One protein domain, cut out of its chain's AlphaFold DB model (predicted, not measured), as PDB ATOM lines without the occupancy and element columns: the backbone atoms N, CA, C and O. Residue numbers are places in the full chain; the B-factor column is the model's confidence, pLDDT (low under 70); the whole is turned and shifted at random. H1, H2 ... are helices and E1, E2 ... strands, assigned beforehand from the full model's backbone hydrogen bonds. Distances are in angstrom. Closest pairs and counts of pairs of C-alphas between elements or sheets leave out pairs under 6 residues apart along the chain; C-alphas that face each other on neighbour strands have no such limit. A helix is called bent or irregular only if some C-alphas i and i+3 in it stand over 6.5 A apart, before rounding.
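What this domain is: This is residues 89 to 210 of the 213 residues of an uncharacterized protein of Osedax symbiont Rs2 (UniProt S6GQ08). A strongly twisted sheet of five strands runs through the middle of the domain, with H2 over one face, towards E2 and E3, and H5 over the other. H4 packs near the E1 end of the sheet, H3 sits beside the strands at the sheet's level, and H1 lies beyond E1, with the unnamed stretches 89 to 101 and 108 to 122 before and after it. The printed part has 122 residues, with five named helices and five named strands in the order H1 E1 H2 E2 E3 E4 E5 H3 H4 H5; the sheet runs E1 E5 E4 E3 E2 and is antiparallel throughout. The class is mixed, helices and strands, with 60 residues, under half, in named elements. The whole is compact, with a radius of gyration of the C-alphas of 13.4 A, and rounded, spanning 39 by 30 by 25 A.

Where its parts are: After residues 89 to 101, which hold no named element, H1 takes residues 102 to 107, from C-alpha 102 at (136.763, 190.446, 180.344). E1 is residues 123 to 126, and H2, residues 130 to 136, measures 11.0 A. H2 is neither bent nor irregular, but only just: C-alphas 130 and 133 are 6.2 A apart. E2 is residues 140 to 146, 18.6 A long, beginning at C-alpha 140 at (159.788, 176.846, 167.735). E3, residues 149 to 154, measures 17.1 A, and E4, residues 159 to 164, measures 16.9 A. E5 is residues 170 to 173, and H3, residues 174 to 177, follows it with no residue between. H4, residues 182 to 191, is the longest helix at 14.6 A. H5, residues 202 to 207, ends at C-alpha 207 at (146.886, 175.659, 185.274).

How they stand to each other: In the sheet, E1 and E2 are the edge strands. E1 and E5 are antiparallel at 145 degrees, with N 126 and O 170 within hydrogen-bond range at 2.8 A. E2 E3 E4 E5 form a meander, each strand the antiparallel neighbour of the one before, with hairpins E2 and E3, E3 and E4, E4 and E5. N 163 and O 171 of E4 and E5 are 2.9 A apart, N 152 and O 160 of E3 and E4 2.9 A, and N 141 and O 153 of E2 and E3 2.8 A. The pairing is staggered: E4 pairs with E3 over residues 159 to 163 and with E5 over 163 to 164. Helices on both faces make three layers: H2 and H4 on one face, H5 on the other. H2 has a height over the sheet of 7.9 A; the closest C-alphas of H2 and E2 are those of Tyr 134 and Tyr 140, 5.5 A. H5 lies over E4 at a height of 7.5 A and runs along the strands, at 19 degrees to E4 on the local plane; the closest C-alphas are those of Gly 163 and Phe 203, 4.8 A. H3 is at the sheet's level, its height 1.5 A. H2 and H4 are close but not clearly touching, nearest at the C-alphas of Val 130 and Glu 191, 6.0 A. H1 is not on the sheet, but only just, with 4 pairs of C-alphas within 10 A; H1 and H5 are apart. Every O i to N i+4 pair is within hydrogen-bond range in H1, H4 and H5; in H2 it is 2 of 3, and H3 is too short for such a pair.

The domain as a whole: The two C-alphas farthest apart, those of Phe 115 and His 136, are 39.4 A apart. The printed part has no cut. The link from H1 to E1, 15 residues, is long, and that from H4 to H5, 10 residues, is short but not tight. The mean pLDDT of the printed part is 94.6, and no printed residue is under 70.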
ATOM      1  N   LYS A  89     139.436 197.346 178.032       85.44
ATOM      2  CA  LYS A  89     140.535 196.390 178.140       85.44
ATOM      3  C   LYS A  89     140.989 196.289 179.583       85.44
ATOM      4  O   LYS A  89     141.166 197.305 180.258       85.44
ATOM      5  N   LEU A  90     141.220 195.059 180.022       90.88
ATOM      6  CA  LEU A  90     141.943 194.779 181.256       90.88
ATOM      7  C   LEU A  90     143.336 195.433 181.236       90.88
ATOM      8  O   LEU A  90     143.893 195.626 180.149       90.88
ATOM      9  N   PRO A  91     143.901 195.790 182.407       93.19
ATOM     10  CA  PRO A  91     145.172 196.506 182.500       93.19
ATOM     11  C   PRO A  91     146.291 195.923 181.629       93.19
ATOM     12  O   PRO A  91     146.912 196.677 180.880       93.19
ATOM     13  N   ILE A  92     146.486 194.601 181.665       93.88
ATOM     14  CA  ILE A  92     147.539 193.912 180.909       93.88
ATOM     15  C   ILE A  92     147.309 193.939 179.388       93.88
ATOM     16  O   ILE A  92     148.255 193.948 178.608       93.88
ATOM     17  N   GLY A  93     146.050 194.029 178.951       92.00
ATOM     18  CA  GLY A  93     145.670 194.034 177.540       92.00
ATOM     19  C   GLY A  93     145.685 195.413 176.876       92.00
ATOM     20  O   GLY A  93     145.468 195.498 175.669       92.00
ATOM     21  N   LYS A  94     145.933 196.510 177.609       89.25
ATOM     22  CA  LYS A  94     145.824 197.886 177.073       89.25
ATOM     23  C   LYS A  94     146.626 198.121 175.783       89.25
ATOM     24  O   LYS A  94     146.165 198.882 174.935       89.25
ATOM     25  N   GLY A  95     147.775 197.460 175.625       87.75
ATOM     26  CA  GLY A  95     148.657 197.584 174.458       87.75
ATOM     27  C   GLY A  95     148.391 196.604 173.308       87.75
ATOM     28  O   GLY A  95     149.029 196.726 172.269       87.75
ATOM     29  N   THR A  96     147.476 195.642 173.455       92.69
ATOM     30  CA  THR A  96     147.270 194.583 172.449       92.69
ATOM     31  C   THR A  96     146.040 194.839 171.590       92.69
ATOM     32  O   THR A  96     145.248 195.724 171.894       92.69
ATOM     33  N   LYS A  97     145.831 194.076 170.513       94.62
ATOM     34  CA  LYS A  97     144.598 194.118 169.696       94.62
ATOM     35  C   LYS A  97     143.734 192.860 169.827       94.62
ATOM     36  O   LYS A  97     142.796 192.701 169.054       94.62
ATOM     37  N   PHE A  98     144.024 192.004 170.806       96.81
ATOM     38  CA  PHE A  98     143.282 190.764 171.008       96.81
ATOM     39  C   PHE A  98     141.804 191.019 171.323       96.81
ATOM     40  O   PHE A  98     141.453 191.903 172.108       96.81
ATOM     41  N   GLN A  99     140.959 190.200 170.715       95.94
ATOM     42  CA  GLN A  99     139.567 189.971 171.045       95.94
ATOM     43  C   GLN A  99     139.513 188.943 172.176       95.94
ATOM     44  O   GLN A  99     139.969 187.810 172.029       95.94
ATOM     45  N   TYR A 100     138.970 189.361 173.312       96.25
ATOM     46  CA  TYR A 100     138.747 188.535 174.493       96.25
ATOM     47  C   TYR A 100     137.555 189.094 175.278       96.25
ATOM     48  O   TYR A 100     137.148 190.242 175.078       96.25
ATOM     49  N   SER A 101     136.985 188.291 176.174       95.81
ATOM     50  CA  SER A 101     135.895 188.726 177.043       95.81
ATOM     51  C   SER A 101     136.415 188.917 178.460       95.81
ATOM     52  O   SER A 101     136.693 187.952 179.165       95.81
ATOM     53  N   SER A 102     136.470 190.163 178.933       95.12
ATOM     54  CA  SER A 102     136.763 190.446 180.344       95.12
ATOM     55  C   SER A 102     135.741 189.781 181.275       95.12
ATOM     56  O   SER A 102     136.050 189.491 182.423       95.12
ATOM     57  N   ALA A 103     134.524 189.500 180.795       95.19
ATOM     58  CA  ALA A 103     133.554 188.738 181.573       95.19
ATOM     59  C   ALA A 103     134.001 187.293 181.856       95.19
ATOM     60  O   ALA A 103     133.638 186.766 182.897       95.19
ATOM     61  N   GLU A 104     134.799 186.651 180.998       96.31
ATOM     62  CA  GLU A 104     135.336 185.323 181.327       96.31
ATOM     63  C   GLU A 104     136.289 185.427 182.518       96.31
ATOM     64  O   GLU A 104     136.100 184.726 183.504       96.31
ATOM     65  N   HIS A 105     137.198 186.407 182.497       96.25
ATOM     66  CA  HIS A 105     138.130 186.689 183.598       96.25
ATOM     67  C   HIS A 105     137.442 186.888 184.955       96.25
ATOM     68  O   HIS A 105     137.953 186.453 185.981       96.25
ATOM     69  N   PHE A 106     136.287 187.561 184.981       94.69
ATOM     70  CA  PHE A 106     135.595 187.869 186.239       94.69
ATOM     71  C   PHE A 106     134.567 186.826 186.685       94.69
ATOM     72  O   PHE A 106     134.172 186.842 187.851       94.69
ATOM     73  N   PHE A 107     134.084 185.970 185.782       95.88
ATOM     74  CA  PHE A 107     132.976 185.054 186.073       95.88
ATOM     75  C   PHE A 107     133.305 183.578 185.860       95.88
ATOM     76  O   PHE A 107     132.531 182.758 186.341       95.88
ATOM     77  N   ILE A 108     134.411 183.218 185.206       97.25
ATOM     78  CA  ILE A 108     134.934 181.851 185.276       97.25
ATOM     79  C   ILE A 108     135.763 181.735 186.565       97.25
ATOM     80  O   ILE A 108     136.647 182.567 186.801       97.25
ATOM     81  N   PRO A 109     135.469 180.758 187.439       96.62
ATOM     82  CA  PRO A 109     136.199 180.583 188.689       96.62
ATOM     83  C   PRO A 109     137.708 180.390 188.496       96.62
ATOM     84  O   PRO A 109     138.164 179.871 187.486       96.62
ATOM     85  N   GLY A 110     138.495 180.846 189.472       95.38
ATOM     86  CA  GLY A 110     139.951 180.661 189.497       95.38
ATOM     87  C   GLY A 110     140.783 181.621 188.635       95.38
ATOM     88  O   GLY A 110     141.997 181.664 188.804       95.38
ATOM     89  N   LEU A 111     140.177 182.445 187.770       96.38
ATOM     90  CA  LEU A 111     140.937 183.348 186.885       96.38
ATOM     91  C   LEU A 111     141.405 184.655 187.554       96.38
ATOM     92  O   LEU A 111     142.303 185.335 187.057       96.38
ATOM     93  N   ILE A 112     140.833 185.013 188.705       93.94
ATOM     94  CA  ILE A 112     141.273 186.164 189.503       93.94
ATOM     95  C   ILE A 112     142.305 185.689 190.533       93.94
ATOM     96  O   ILE A 112     141.935 185.117 191.555       93.94
ATOM     97  N   ILE A 113     143.586 185.963 190.278       87.88
ATOM     98  CA  ILE A 113     144.705 185.587 191.168       87.88
ATOM     99  C   ILE A 113     145.241 186.744 192.023       87.88
ATOM    100  O   ILE A 113     145.909 186.512 193.027       87.88
ATOM    101  N   ASP A 114     144.955 187.989 191.643       87.50
ATOM    102  CA  ASP A 114     145.460 189.212 192.268       87.50
ATOM    103  C   ASP A 114     144.347 190.258 192.474       87.50
ATOM    104  O   ASP A 114     143.357 190.295 191.740       87.50
ATOM    105  N   PHE A 115     144.498 191.129 193.483       84.56
ATOM    106  CA  PHE A 115     143.576 192.242 193.731       84.56
ATOM    107  C   PHE A 115     144.329 193.573 193.932       84.56
ATOM    108  O   PHE A 115     145.111 193.680 194.880       84.56
ATOM    109  N   PRO A 116     144.080 194.608 193.100       86.12
ATOM    110  CA  PRO A 116     143.197 194.606 191.929       86.12
ATOM    111  C   PRO A 116     143.751 193.723 190.804       86.12
ATOM    112  O   PRO A 116     144.955 193.722 190.563       86.12
ATOM    113  N   SER A 117     142.873 193.011 190.093       91.50
ATOM    114  CA  SER A 117     143.338 192.080 189.066       91.50
ATOM    115  C   SER A 117     143.829 192.777 187.805       91.50
ATOM    116  O   SER A 117     143.175 193.689 187.286       91.50
ATOM    117  N   ASN A 118     144.963 192.320 187.275       93.25
ATOM    118  CA  ASN A 118     145.535 192.856 186.041       93.25
ATOM    119  C   ASN A 118     144.979 192.213 184.751       93.25
ATOM    120  O   ASN A 118     145.160 192.793 183.675       93.25
ATOM    121  N   GLY A 119     144.279 191.074 184.849       95.44
ATOM    122  CA  GLY A 119     143.739 190.328 183.706       95.44
ATOM    123  C   GLY A 119     144.648 189.241 183.122       95.44
ATOM    124  O   GLY A 119     144.445 188.855 181.976       95.44
ATOM    125  N   TYR A 120     145.672 188.779 183.844       97.06
ATOM    126  CA  TYR A 120     146.656 187.824 183.319       97.06
ATOM    127  C   TYR A 120     146.016 186.552 182.749       97.06
ATOM    128  O   TYR A 120     146.254 186.209 181.593       97.06
ATOM    129  N   LEU A 121     145.170 185.890 183.543       97.50
ATOM    130  CA  LEU A 121     144.506 184.626 183.199       97.50
ATOM    131  C   LEU A 121     143.235 184.832 182.369       97.50
ATOM    132  O   LEU A 121     142.314 184.022 182.397       97.50
ATOM    133  N   THR A 122     143.152 185.928 181.617       97.69
ATOM    134  CA  THR A 122     142.060 186.103 180.663       97.69
ATOM    135  C   THR A 122     142.288 185.184 179.463       97.69
ATOM    136  O   THR A 122     143.336 185.310 178.818       97.69
ATOM    137  N   PRO A 123     141.341 184.286 179.138       98.19
ATOM    138  CA  PRO A 123     141.477 183.406 177.991       98.19
ATOM    139  C   PRO A 123     141.375 184.212 176.694       98.19
ATOM    140  O   PRO A 123     140.500 185.068 176.525       98.19
ATOM    141  N   VAL A 124     142.284 183.927 175.768       98.50
ATOM    142  CA  VAL A 124     142.257 184.430 174.395       98.50
ATOM    143  C   VAL A 124     142.172 183.232 173.466       98.50
ATOM    144  O   VAL A 124     142.938 182.281 173.610       98.50
ATOM    145  N   TYR A 125     141.230 183.288 172.529       98.62
ATOM    146  CA  TYR A 125     140.920 182.176 171.640       98.62
ATOM    147  C   TYR A 125     141.502 182.406 170.251       98.62
ATOM    148  O   TYR A 125     141.506 183.529 169.732       98.62
ATOM    149  N   PHE A 126     141.942 181.317 169.632       98.56
ATOM    150  CA  PHE A 126     142.540 181.298 168.306       98.56
ATOM    151  C   PHE A 126     141.987 180.141 167.477       98.56
ATOM    152  O   PHE A 126     141.595 179.104 168.020       98.56
ATOM    153  N   ASN A 127     142.009 180.299 166.154       97.88
ATOM    154  CA  ASN A 127     141.796 179.175 165.245       97.88
ATOM    155  C   ASN A 127     142.830 178.073 165.507       97.88
ATOM    156  O   ASN A 127     143.996 178.362 165.777       97.88
ATOM    157  N   HIS A 128     142.434 176.809 165.331       93.94
ATOM    158  CA  HIS A 128     143.333 175.657 165.487       93.94
ATOM    159  C   HIS A 128     144.625 175.776 164.657       93.94
ATOM    160  O   HIS A 128     145.708 175.394 165.105       93.94
ATOM    161  N   ASN A 129     144.524 176.388 163.472       92.44
ATOM    162  CA  ASN A 129     145.642 176.616 162.555       92.44
ATOM    163  C   ASN A 129     146.793 177.422 163.171       92.44
ATOM    164  O   ASN A 129     147.917 177.332 162.675       92.44
ATOM    165  N   VAL A 130     146.557 178.151 164.270       95.62
ATOM    166  CA  VAL A 130     147.604 178.899 164.972       95.62
ATOM    167  C   VAL A 130     148.795 178.005 165.337       95.62
ATOM    168  O   VAL A 130     149.941 178.445 165.218       95.62
ATOM    169  N   LEU A 131     148.542 176.735 165.689       95.19
ATOM    170  CA  LEU A 131     149.569 175.770 166.084       95.19
ATOM    171  C   LEU A 131     150.428 175.284 164.914       95.19
ATOM    172  O   LEU A 131     151.583 174.937 165.138       95.19
ATOM    173  N   VAL A 132     149.933 175.330 163.672       93.38
ATOM    174  CA  VAL A 132     150.670 174.859 162.483       93.38
ATOM    175  C   VAL A 132     151.981 175.633 162.314       93.38
ATOM    176  O   VAL A 132     153.029 175.032 162.068       93.38
ATOM    177  N   LYS A 133     151.962 176.960 162.522       93.69
ATOM    178  CA  LYS A 133     153.186 177.781 162.535       93.69
ATOM    179  C   LYS A 133     154.170 177.284 163.590       93.69
ATOM    180  O   LYS A 133     155.351 177.145 163.292       93.69
ATOM    181  N   TYR A 134     153.701 177.047 164.810       94.44
ATOM    182  CA  TYR A 134     154.568 176.669 165.924       94.44
ATOM    183  C   TYR A 134     155.106 175.239 165.786       94.44
ATOM    184  O   TYR A 134     156.237 174.978 166.177       94.44
ATOM    185  N   GLN A 135     154.345 174.328 165.179       93.94
ATOM    186  CA  GLN A 135     154.749 172.936 164.962       93.94
ATOM    187  C   GLN A 135     155.782 172.774 163.840       93.94
ATOM    188  O   GLN A 135     156.632 171.890 163.916       93.94
ATOM    189  N   HIS A 136     155.714 173.603 162.794       93.25
ATOM    190  CA  HIS A 136     156.543 173.436 161.593       93.25
ATOM    191  C   HIS A 136     157.536 174.576 161.346       93.25
ATOM    192  O   HIS A 136     158.419 174.454 160.495       93.25
ATOM    193  N   GLY A 137     157.403 175.696 162.054       92.00
ATOM    194  CA  GLY A 137     158.283 176.845 161.916       92.00
ATOM    195  C   GLY A 137     159.655 176.603 162.541       92.00
ATOM    196  O   GLY A 137     159.781 176.077 163.645       92.00
ATOM    197  N   ALA A 138     160.703 177.052 161.852       90.56
ATOM    198  CA  ALA A 138     162.045 177.052 162.415       90.56
ATOM    199  C   ALA A 138     162.106 177.959 163.654       90.56
ATOM    200  O   ALA A 138     161.635 179.097 163.627       90.56
ATOM    201  N   GLY A 139     162.730 177.460 164.717       92.75
ATOM    202  CA  GLY A 139     162.919 178.212 165.952       92.75
ATOM    203  C   GLY A 139     161.797 178.054 166.980       92.75
ATOM    204  O   GLY A 139     161.875 178.688 168.027       92.75
ATOM    205  N   TYR A 140     160.808 177.193 166.745       95.19
ATOM    206  CA  TYR A 140     159.788 176.846 167.735       95.19
ATOM    207  C   TYR A 140     159.899 175.373 168.138       95.19
ATOM    208  O   TYR A 140     160.388 174.536 167.379       95.19
ATOM    209  N   ASN A 141     159.447 175.060 169.346       94.31
ATOM    210  CA  ASN A 141     159.252 173.699 169.823       94.31
ATOM    211  C   ASN A 141     157.875 173.619 170.481       94.31
ATOM    212  O   ASN A 141     157.562 174.430 171.351       94.31
ATOM    213  N   VAL A 142     157.060 172.659 170.051       94.56
ATOM    214  CA  VAL A 142     155.752 172.386 170.646       94.56
ATOM    215  C   VAL A 142     155.840 171.057 171.372       94.56
ATOM    216  O   VAL A 142     156.061 170.023 170.742       94.56
ATOM    217  N   SER A 143     155.627 171.078 172.685       93.19
ATOM    218  CA  SER A 143     155.452 169.867 173.479       93.19
ATOM    219  C   SER A 143     153.978 169.692 173.815       93.19
ATOM    220  O   SER A 143     153.354 170.587 174.391       93.19
ATOM    221  N   LEU A 144     153.430 168.538 173.450       90.56
ATOM    222  CA  LEU A 144     152.093 168.117 173.842       90.56
ATOM    223  C   LEU A 144     152.199 167.393 175.189       90.56
ATOM    224  O   LEU A 144     152.911 166.394 175.282       90.56
ATOM    225  N   THR A 145     151.551 167.927 176.224       88.94
ATOM    226  CA  THR A 145     151.548 167.327 177.568       88.94
ATOM    227  C   THR A 145     150.383 166.353 177.704       88.94
ATOM    228  O   THR A 145     150.574 165.235 178.166       88.94
ATOM    229  N   THR A 146     149.204 166.751 177.225       91.69
ATOM    230  CA  THR A 146     147.994 165.921 177.139       91.69
ATOM    231  C   THR A 146     147.288 166.173 175.803       91.69
ATOM    232  O   THR A 146     147.752 166.979 175.001       91.69
ATOM    233  N   GLU A 147     146.141 165.538 175.550       88.88
ATOM    234  CA  GLU A 147     145.369 165.770 174.320       88.88
ATOM    235  C   GLU A 147     144.913 167.229 174.145       88.88
ATOM    236  O   GLU A 147     144.813 167.706 173.013       88.88
ATOM    237  N   SER A 148     144.661 167.949 175.244       94.38
ATOM    238  CA  SER A 148     144.128 169.318 175.218       94.38
ATOM    239  C   SER A 148     144.997 170.359 175.934       94.38
ATOM    240  O   SER A 148     144.544 171.486 176.144       94.38
ATOM    241  N   PHE A 149     146.249 170.020 176.265       96.06
ATOM    242  CA  PHE A 149     147.211 170.906 176.926       96.06
ATOM    243  C   PHE A 149     148.639 170.713 176.404       96.06
ATOM    244  O   PHE A 149     149.137 169.594 176.255       96.06
ATOM    245  N   GLY A 150     149.342 171.822 176.184       96.00
ATOM    246  CA  GLY A 150     150.756 171.788 175.847       96.00
ATOM    247  C   GLY A 150     151.482 173.106 176.082       96.00
ATOM    248  O   GLY A 150     150.943 174.076 176.619       96.00
ATOM    249  N   LEU A 151     152.739 173.130 175.648       96.56
ATOM    250  CA  LEU A 151     153.648 174.264 175.763       96.56
ATOM    251  C   LEU A 151     154.267 174.567 174.397       96.56
ATOM    252  O   LEU A 151     154.719 173.665 173.689       96.56
ATOM    253  N   VAL A 152     154.325 175.850 174.050       96.88
ATOM    254  CA  VAL A 152     155.140 176.360 172.946       96.88
ATOM    255  C   VAL A 152     156.375 177.029 173.532       96.88
ATOM    256  O   VAL A 152     156.268 177.898 174.392       96.88
ATOM    257  N   SER A 153     157.551 176.648 173.044       95.62
ATOM    258  CA  SER A 153     158.831 177.287 173.347       95.62
ATOM    259  C   SER A 153     159.398 177.949 172.096       95.62
ATOM    260  O   SER A 153     159.413 177.352 171.021       95.62
ATOM    261  N   ILE A 154     159.886 179.178 172.234       94.50
ATOM    262  CA  ILE A 154     160.473 179.986 171.165       94.50
ATOM    263  C   ILE A 154     161.982 180.087 171.388       94.50
ATOM    264  O   ILE A 154     162.464 180.368 172.489       94.50
ATOM    265  N   SER A 155     162.746 179.897 170.319       86.69
ATOM    266  CA  SER A 155     164.191 180.108 170.300       86.69
ATOM    267  C   SER A 155     164.490 181.558 170.662       86.69
ATOM    268  O   SER A 155     164.053 182.476 169.975       86.69
ATOM    269  N   GLY A 156     165.204 181.763 171.767       80.25
ATOM    270  CA  GLY A 156     165.323 183.073 172.415       80.25
ATOM    271  C   GLY A 156     164.747 183.110 173.835       80.25
ATOM    272  O   GLY A 156     164.988 184.076 174.548       80.25
ATOM    273  N   GLY A 157     164.067 182.043 174.275       85.25
ATOM    274  CA  GLY A 157     163.759 181.782 175.687       85.25
ATOM    275  C   GLY A 157     162.330 182.100 176.128       85.25
ATOM    276  O   GLY A 157     161.992 181.829 177.276       85.25
ATOM    277  N   ALA A 158     161.484 182.643 175.250       91.88
ATOM    278  CA  ALA A 158     160.066 182.819 175.548       91.88
ATOM    279  C   ALA A 158     159.320 181.481 175.439       91.88
ATOM    280  O   ALA A 158     159.608 180.672 174.557       91.88
ATOM    281  N   SER A 159     158.335 181.260 176.302       94.62
ATOM    282  CA  SER A 159     157.424 180.125 176.205       94.62
ATOM    283  C   SER A 159     156.045 180.498 176.736       94.62
ATOM    284  O   SER A 159     155.904 181.438 177.520       94.62
ATOM    285  N   PHE A 160     155.022 179.788 176.272       96.25
ATOM    286  CA  PHE A 160     153.651 179.962 176.734       96.25
ATOM    287  C   PHE A 160     152.891 178.644 176.658       96.25
ATOM    288  O   PHE A 160     153.096 177.831 175.752       96.25
ATOM    289  N   HIS A 161     152.012 178.437 177.630       97.06
ATOM    290  CA  HIS A 161     151.112 177.298 177.644       97.06
ATOM    291  C   HIS A 161     149.921 177.544 176.715       97.06
ATOM    292  O   HIS A 161     149.496 178.686 176.521       97.06
ATOM    293  N   TYR A 162     149.370 176.466 176.167       97.81
ATOM    294  CA  TYR A 162     148.142 176.515 175.386       97.81
ATOM    295  C   TYR A 162     147.202 175.372 175.762       97.81
ATOM    296  O   TYR A 162     147.644 174.286 176.137       97.81
ATOM    297  N   GLY A 163     145.906 175.631 175.624       97.81
ATOM    298  CA  GLY A 163     144.842 174.639 175.715       97.81
ATOM    299  C   GLY A 163     144.095 174.467 174.401       97.81
ATOM    300  O   GLY A 163     144.214 175.301 173.502       97.81
ATOM    301  N   ILE A 164     143.299 173.408 174.294       97.75
ATOM    302  CA  ILE A 164     142.355 173.190 173.191       97.75
ATOM    303  C   ILE A 164     140.980 172.909 173.798       97.75
ATOM    304  O   ILE A 164     140.836 171.970 174.571       97.75
ATOM    305  N   ASN A 165     139.969 173.716 173.470       96.62
ATOM    306  CA  ASN A 165     138.611 173.470 173.967       96.62
ATOM    307  C   ASN A 165     137.865 172.413 173.142       96.62
ATOM    308  O   ASN A 165     138.339 171.971 172.094       96.62
ATOM    309  N   LYS A 166     136.640 172.056 173.559       94.94
ATOM    310  CA  LYS A 166     135.823 171.020 172.893       94.94
ATOM    311  C   LYS A 166     135.523 171.304 171.416       94.94
ATOM    312  O   LYS A 166     135.193 170.394 170.664       94.94
ATOM    313  N   SER A 167     135.616 172.570 171.007       95.81
ATOM    314  CA  SER A 167     135.398 173.007 169.623       95.81
ATOM    315  C   SER A 167     136.689 173.028 168.794       95.81
ATOM    316  O   SER A 167     136.663 173.445 167.639       95.81
ATOM    317  N   GLY A 168     137.821 172.607 169.365       96.50
ATOM    318  CA  GLY A 168     139.129 172.594 168.710       96.50
ATOM    319  C   GLY A 168     139.837 173.952 168.684       96.50
ATOM    320  O   GLY A 168     140.908 174.066 168.085       96.50
ATOM    321  N   ASN A 169     139.270 174.981 169.321       98.06
ATOM    322  CA  ASN A 169     139.881 176.305 169.371       98.06
ATOM    323  C   ASN A 169     141.013 176.328 170.392       98.06
ATOM    324  O   ASN A 169     140.890 175.773 171.487       98.06
ATOM    325  N   VAL A 170     142.096 177.010 170.038       98.31
ATOM    326  CA  VAL A 170     143.286 177.102 170.881       98.31
ATOM    327  C   VAL A 170     143.112 178.242 171.871       98.31
ATOM    328  O   VAL A 170     142.669 179.328 171.501       98.31
ATOM    329  N   ILE A 171     143.466 177.992 173.126       98.62
ATOM    330  CA  ILE A 171     143.341 178.930 174.236       98.62
ATOM    331  C   ILE A 171     144.734 179.282 174.737       98.62
ATOM    332  O   ILE A 171     145.555 178.393 174.948       98.62
ATOM    333  N   MET A 172     145.002 180.566 174.961       98.38
ATOM    334  CA  MET A 172     146.229 181.035 175.612       98.38
ATOM    335  C   MET A 172     145.891 182.126 176.630       98.38
ATOM    336  O   MET A 172     144.905 182.852 176.465       98.38
ATOM    337  N   TRP A 173     146.714 182.278 177.670       98.25
ATOM    338  CA  TRP A 173     146.540 183.365 178.634       98.25
ATOM    339  C   TRP A 173     146.998 184.698 178.053       98.25
ATOM    340  O   TRP A 173     148.128 184.827 177.582       98.25
ATOM    341  N   LEU A 174     146.159 185.729 178.168       97.62
ATOM    342  CA  LEU A 174     146.488 187.090 177.738       97.62
ATOM    343  C   LEU A 174     147.831 187.575 178.309       97.62
ATOM    344  O   LEU A 174     148.591 188.254 177.617       97.62
ATOM    345  N   GLY A 175     148.127 187.213 179.559       96.38
ATOM    346  CA  GLY A 175     149.364 187.573 180.240       96.38
ATOM    347  C   GLY A 175     150.633 186.935 179.674       96.38
ATOM    348  O   GLY A 175     151.699 187.544 179.767       96.38
ATOM    349  N   ASP A 176     150.534 185.759 179.058       96.69
ATOM    350  CA  ASP A 176     151.660 185.149 178.344       96.69
ATOM    351  C   ASP A 176     151.860 185.821 176.985       96.69
ATOM    352  O   ASP A 176     152.981 186.170 176.616       96.69
ATOM    353  N   LEU A 177     150.761 186.102 176.282       96.56
ATOM    354  CA  LEU A 177     150.800 186.707 174.952       96.56
ATOM    355  C   LEU A 177     151.459 188.085 174.945       96.56
ATOM    356  O   LEU A 177     152.244 188.388 174.053       96.56
ATOM    357  N   VAL A 178     151.168 188.930 175.939       95.06
ATOM    358  CA  VAL A 178     151.688 190.311 175.988       95.06
ATOM    359  C   VAL A 178     153.207 190.392 176.176       95.06
ATOM    360  O   VAL A 178     153.777 191.469 176.022       95.06
ATOM    361  N   LYS A 179     153.854 189.281 176.548       93.56
ATOM    362  CA  LYS A 179     155.309 189.185 176.726       93.56
ATOM    363  C   LYS A 179     156.033 188.845 175.423       93.56
ATOM    364  O   LYS A 179     157.258 188.923 175.382       93.56
ATOM    365  N   LEU A 180     155.295 188.423 174.398       94.44
ATOM    366  CA  LEU A 180     155.853 188.061 173.105       94.44
ATOM    367  C   LEU A 180     156.261 189.307 172.318       94.44
ATOM    368  O   LEU A 180     155.754 190.408 172.543       94.44
ATOM    369  N   ASP A 181     157.188 189.121 171.382       93.12
ATOM    370  CA  ASP A 181     157.610 190.200 170.498       93.12
ATOM    371  C   ASP A 181     156.500 190.609 169.510       93.12
ATOM    372  O   ASP A 181     155.483 189.932 169.326       93.12
ATOM    373  N   GLU A 182     156.696 191.751 168.851       92.94
ATOM    374  CA  GLU A 182     155.717 192.299 167.911       92.94
ATOM    375  C   GLU A 182     155.418 191.348 166.741       92.94
ATOM    376  O   GLU A 182     154.280 191.278 166.275       92.94
ATOM    377  N   ARG A 183     156.410 190.579 166.281       91.56
ATOM    378  CA  ARG A 183     156.242 189.651 165.160       91.56
ATOM    379  C   ARG A 183     155.308 188.503 165.539       91.56
ATOM    380  O   ARG A 183     154.453 188.126 164.736       91.56
ATOM    381  N   GLU A 184     155.455 187.960 166.742       94.44
ATOM    382  CA  GLU A 184     154.557 186.939 167.276       94.44
ATOM    383  C   GLU A 184     153.149 187.482 167.492       94.44
ATOM    384  O   GLU A 184     152.178 186.861 167.058       94.44
ATOM    385  N   LEU A 185     153.034 188.678 168.072       95.62
ATOM    386  CA  LEU A 185     151.747 189.332 168.282       95.62
ATOM    387  C   LEU A 185     150.990 189.569 166.969       95.62
ATOM    388  O   LEU A 185     149.791 189.306 166.911       95.62
ATOM    389  N   LEU A 186     151.670 190.017 165.906       95.38
ATOM    390  CA  LEU A 186     151.052 190.249 164.596       95.38
ATOM    391  C   LEU A 186     150.448 188.977 163.994       95.38
ATOM    392  O   LEU A 186     149.345 189.032 163.452       95.38
ATOM    393  N   TYR A 187     151.141 187.843 164.112       95.56
ATOM    394  CA  TYR A 187     150.605 186.550 163.680       95.56
ATOM    395  C   TYR A 187     149.416 186.118 164.543       95.56
ATOM    396  O   TYR A 187     148.368 185.744 164.032       95.56
ATOM    397  N   LEU A 188     149.539 186.225 165.864       97.12
ATOM    398  CA  LEU A 188     148.450 185.853 166.760       97.12
ATOM    399  C   LEU A 188     147.203 186.718 166.529       97.12
ATOM    400  O   LEU A 188     146.088 186.216 166.626       97.12
ATOM    401  N   TYR A 189     147.350 187.992 166.154       97.25
ATOM    402  CA  TYR A 189     146.208 188.827 165.775       97.25
ATOM    403  C   TYR A 189     145.467 188.325 164.532       97.25
ATOM    404  O   TYR A 189     144.256 188.521 164.470       97.25
ATOM    405  N   SER A 190     146.143 187.694 163.561       95.94
ATOM    406  CA  SER A 190     145.456 187.146 162.382       95.94
ATOM    407  C   SER A 190     144.668 185.878 162.697       95.94
ATOM    408  O   SER A 190     143.665 185.614 162.041       95.94
ATOM    409  N   GLU A 191     145.092 185.123 163.712       97.94
ATOM    410  CA  GLU A 191     144.440 183.875 164.125       97.94
ATOM    411  C   GLU A 191     143.452 184.048 165.283       97.94
ATOM    412  O   GLU A 191     142.711 183.119 165.604       97.94
ATOM    413  N   ASN A 192     143.441 185.213 165.934       98.31
ATOM    414  CA  ASN A 192     142.584 185.484 167.076       98.31
ATOM    415  C   ASN A 192     141.108 185.562 166.664       98.31
ATOM    416  O   ASN A 192     140.712 186.359 165.812       98.31
ATOM    417  N   ILE A 193     140.288 184.760 167.334       98.12
ATOM    418  CA  ILE A 193     138.847 184.675 167.113       98.12
ATOM    419  C   ILE A 193     138.072 185.302 168.273       98.12
ATOM    420  O   ILE A 193     138.624 185.662 169.315       98.12
ATOM    421  N   ALA A 194     136.761 185.444 168.081       97.31
ATOM    422  CA  ALA A 194     135.873 185.923 169.129       97.31
ATOM    423  C   ALA A 194     135.911 184.994 170.366       97.31
ATOM    424  O   ALA A 194     136.130 183.788 170.214       97.31
ATOM    425  N   PRO A 195     135.644 185.529 171.572       96.62
ATOM    426  CA  PRO A 195     135.497 184.732 172.788       96.62
ATOM    427  C   PRO A 195     134.553 183.545 172.594       96.62
ATOM    428  O   PRO A 195     133.447 183.724 172.081       96.62
ATOM    429  N   GLN A 196     134.987 182.353 173.005       97.12
ATOM    430  CA  GLN A 196     134.189 181.129 172.870       97.12
ATOM    431  C   GLN A 196     133.416 180.776 174.145       97.12
ATOM    432  O   GLN A 196     132.483 179.983 174.065       97.12
ATOM    433  N   TYR A 197     133.755 181.383 175.293       96.25
ATOM    434  CA  TYR A 197     133.113 181.105 176.588       96.25
ATOM    435  C   TYR A 197     133.214 179.634 177.014       96.25
ATOM    436  O   TYR A 197     132.329 179.104 177.681       96.25
ATOM    437  N   ASP A 198     134.298 178.971 176.610       96.44
ATOM    438  CA  ASP A 198     134.532 177.557 176.859       96.44
ATOM    439  C   ASP A 198     136.021 177.301 177.092       96.44
ATOM    440  O   ASP A 198     136.800 177.149 176.149       96.44
ATOM    441  N   LEU A 199     136.380 177.295 178.375       97.06
ATOM    442  CA  LEU A 199     137.731 177.088 178.887       97.06
ATOM    443  C   LEU A 199     137.973 175.634 179.342       97.06
ATOM    444  O   LEU A 199     139.086 175.301 179.744       97.06
ATOM    445  N   HIS A 200     136.953 174.768 179.271       96.50
ATOM    446  CA  HIS A 200     137.058 173.365 179.684       96.50
ATOM    447  C   HIS A 200     138.086 172.631 178.831       96.50
ATOM    448  O   HIS A 200     137.933 172.512 177.614       96.50
ATOM    449  N   SER A 201     139.163 172.206 179.484       95.75
ATOM    450  CA  SER A 201     140.314 171.526 178.894       95.75
ATOM    451  C   SER A 201     141.285 171.122 180.004       95.75
ATOM    452  O   SER A 201     141.295 171.736 181.077       95.75
ATOM    453  N   ASP A 202     142.186 170.193 179.694       95.88
ATOM    454  CA  ASP A 202     143.310 169.824 180.562       95.88
ATOM    455  C   ASP A 202     144.175 171.044 180.917       95.88
ATOM    456  O   ASP A 202     144.821 171.085 181.960       95.88
ATOM    457  N   PHE A 203     144.168 172.078 180.068       96.62
ATOM    458  CA  PHE A 203     144.849 173.344 180.314       96.62
ATOM    459  C   PHE A 203     144.261 174.101 181.509       96.62
ATOM    460  O   PHE A 203     145.016 174.583 182.350       96.62
ATOM    461  N   TYR A 204     142.933 174.180 181.627       97.19
ATOM    462  CA  TYR A 204     142.289 174.769 182.804       97.19
ATOM    463  C   TYR A 204     142.483 173.886 184.039       97.19
ATOM    464  O   TYR A 204     142.874 174.379 185.099       97.19
ATOM    465  N   ASP A 205     142.269 172.579 183.888       95.75
ATOM    466  CA  ASP A 205     142.453 171.604 184.963       95.75
ATOM    467  C   ASP A 205     143.877 171.665 185.543       95.75
ATOM    468  O   ASP A 205     144.060 171.705 186.763       95.75
ATOM    469  N   ASN A 206     144.895 171.770 184.689       94.81
ATOM    470  CA  ASN A 206     146.283 171.866 185.114       94.81
ATOM    471  C   ASN A 206     146.637 173.246 185.685       94.81
ATOM    472  O   ASN A 206     147.129 173.339 186.807       94.81
ATOM    473  N   GLN A 207     146.387 174.322 184.932       95.12
ATOM    474  CA  GLN A 207     146.886 175.659 185.274       95.12
ATOM    475  C   GLN A 207     146.083 176.341 186.389       95.12
ATOM    476  O   GLN A 207     146.620 177.214 187.068       95.12
ATOM    477  N   ILE A 208     144.807 175.974 186.569       96.44
ATOM    478  CA  ILE A 208     143.905 176.602 187.548       96.44
ATOM    479  C   ILE A 208     143.581 175.654 188.701       96.44
ATOM    480  O   ILE A 208     143.650 176.062 189.861       96.44
ATOM    481  N   LEU A 209     143.249 174.391 188.412       95.00
ATOM    482  CA  LEU A 209     142.883 173.420 189.454       95.00
ATOM    483  C   LEU A 209     144.076 172.626 190.004       95.00
ATOM    484  O   LEU A 209     143.907 171.881 190.969       95.00
ATOM    485  N   ASN A 210     145.281 172.805 189.447       90.44
ATOM    486  CA  ASN A 210     146.487 172.045 189.796       90.44
ATOM    487  C   ASN A 210     146.301 170.519 189.676       90.44
ATOM    488  O   ASN A 210     146.925 169.752 190.417       90.44
TER     489      ASN A 210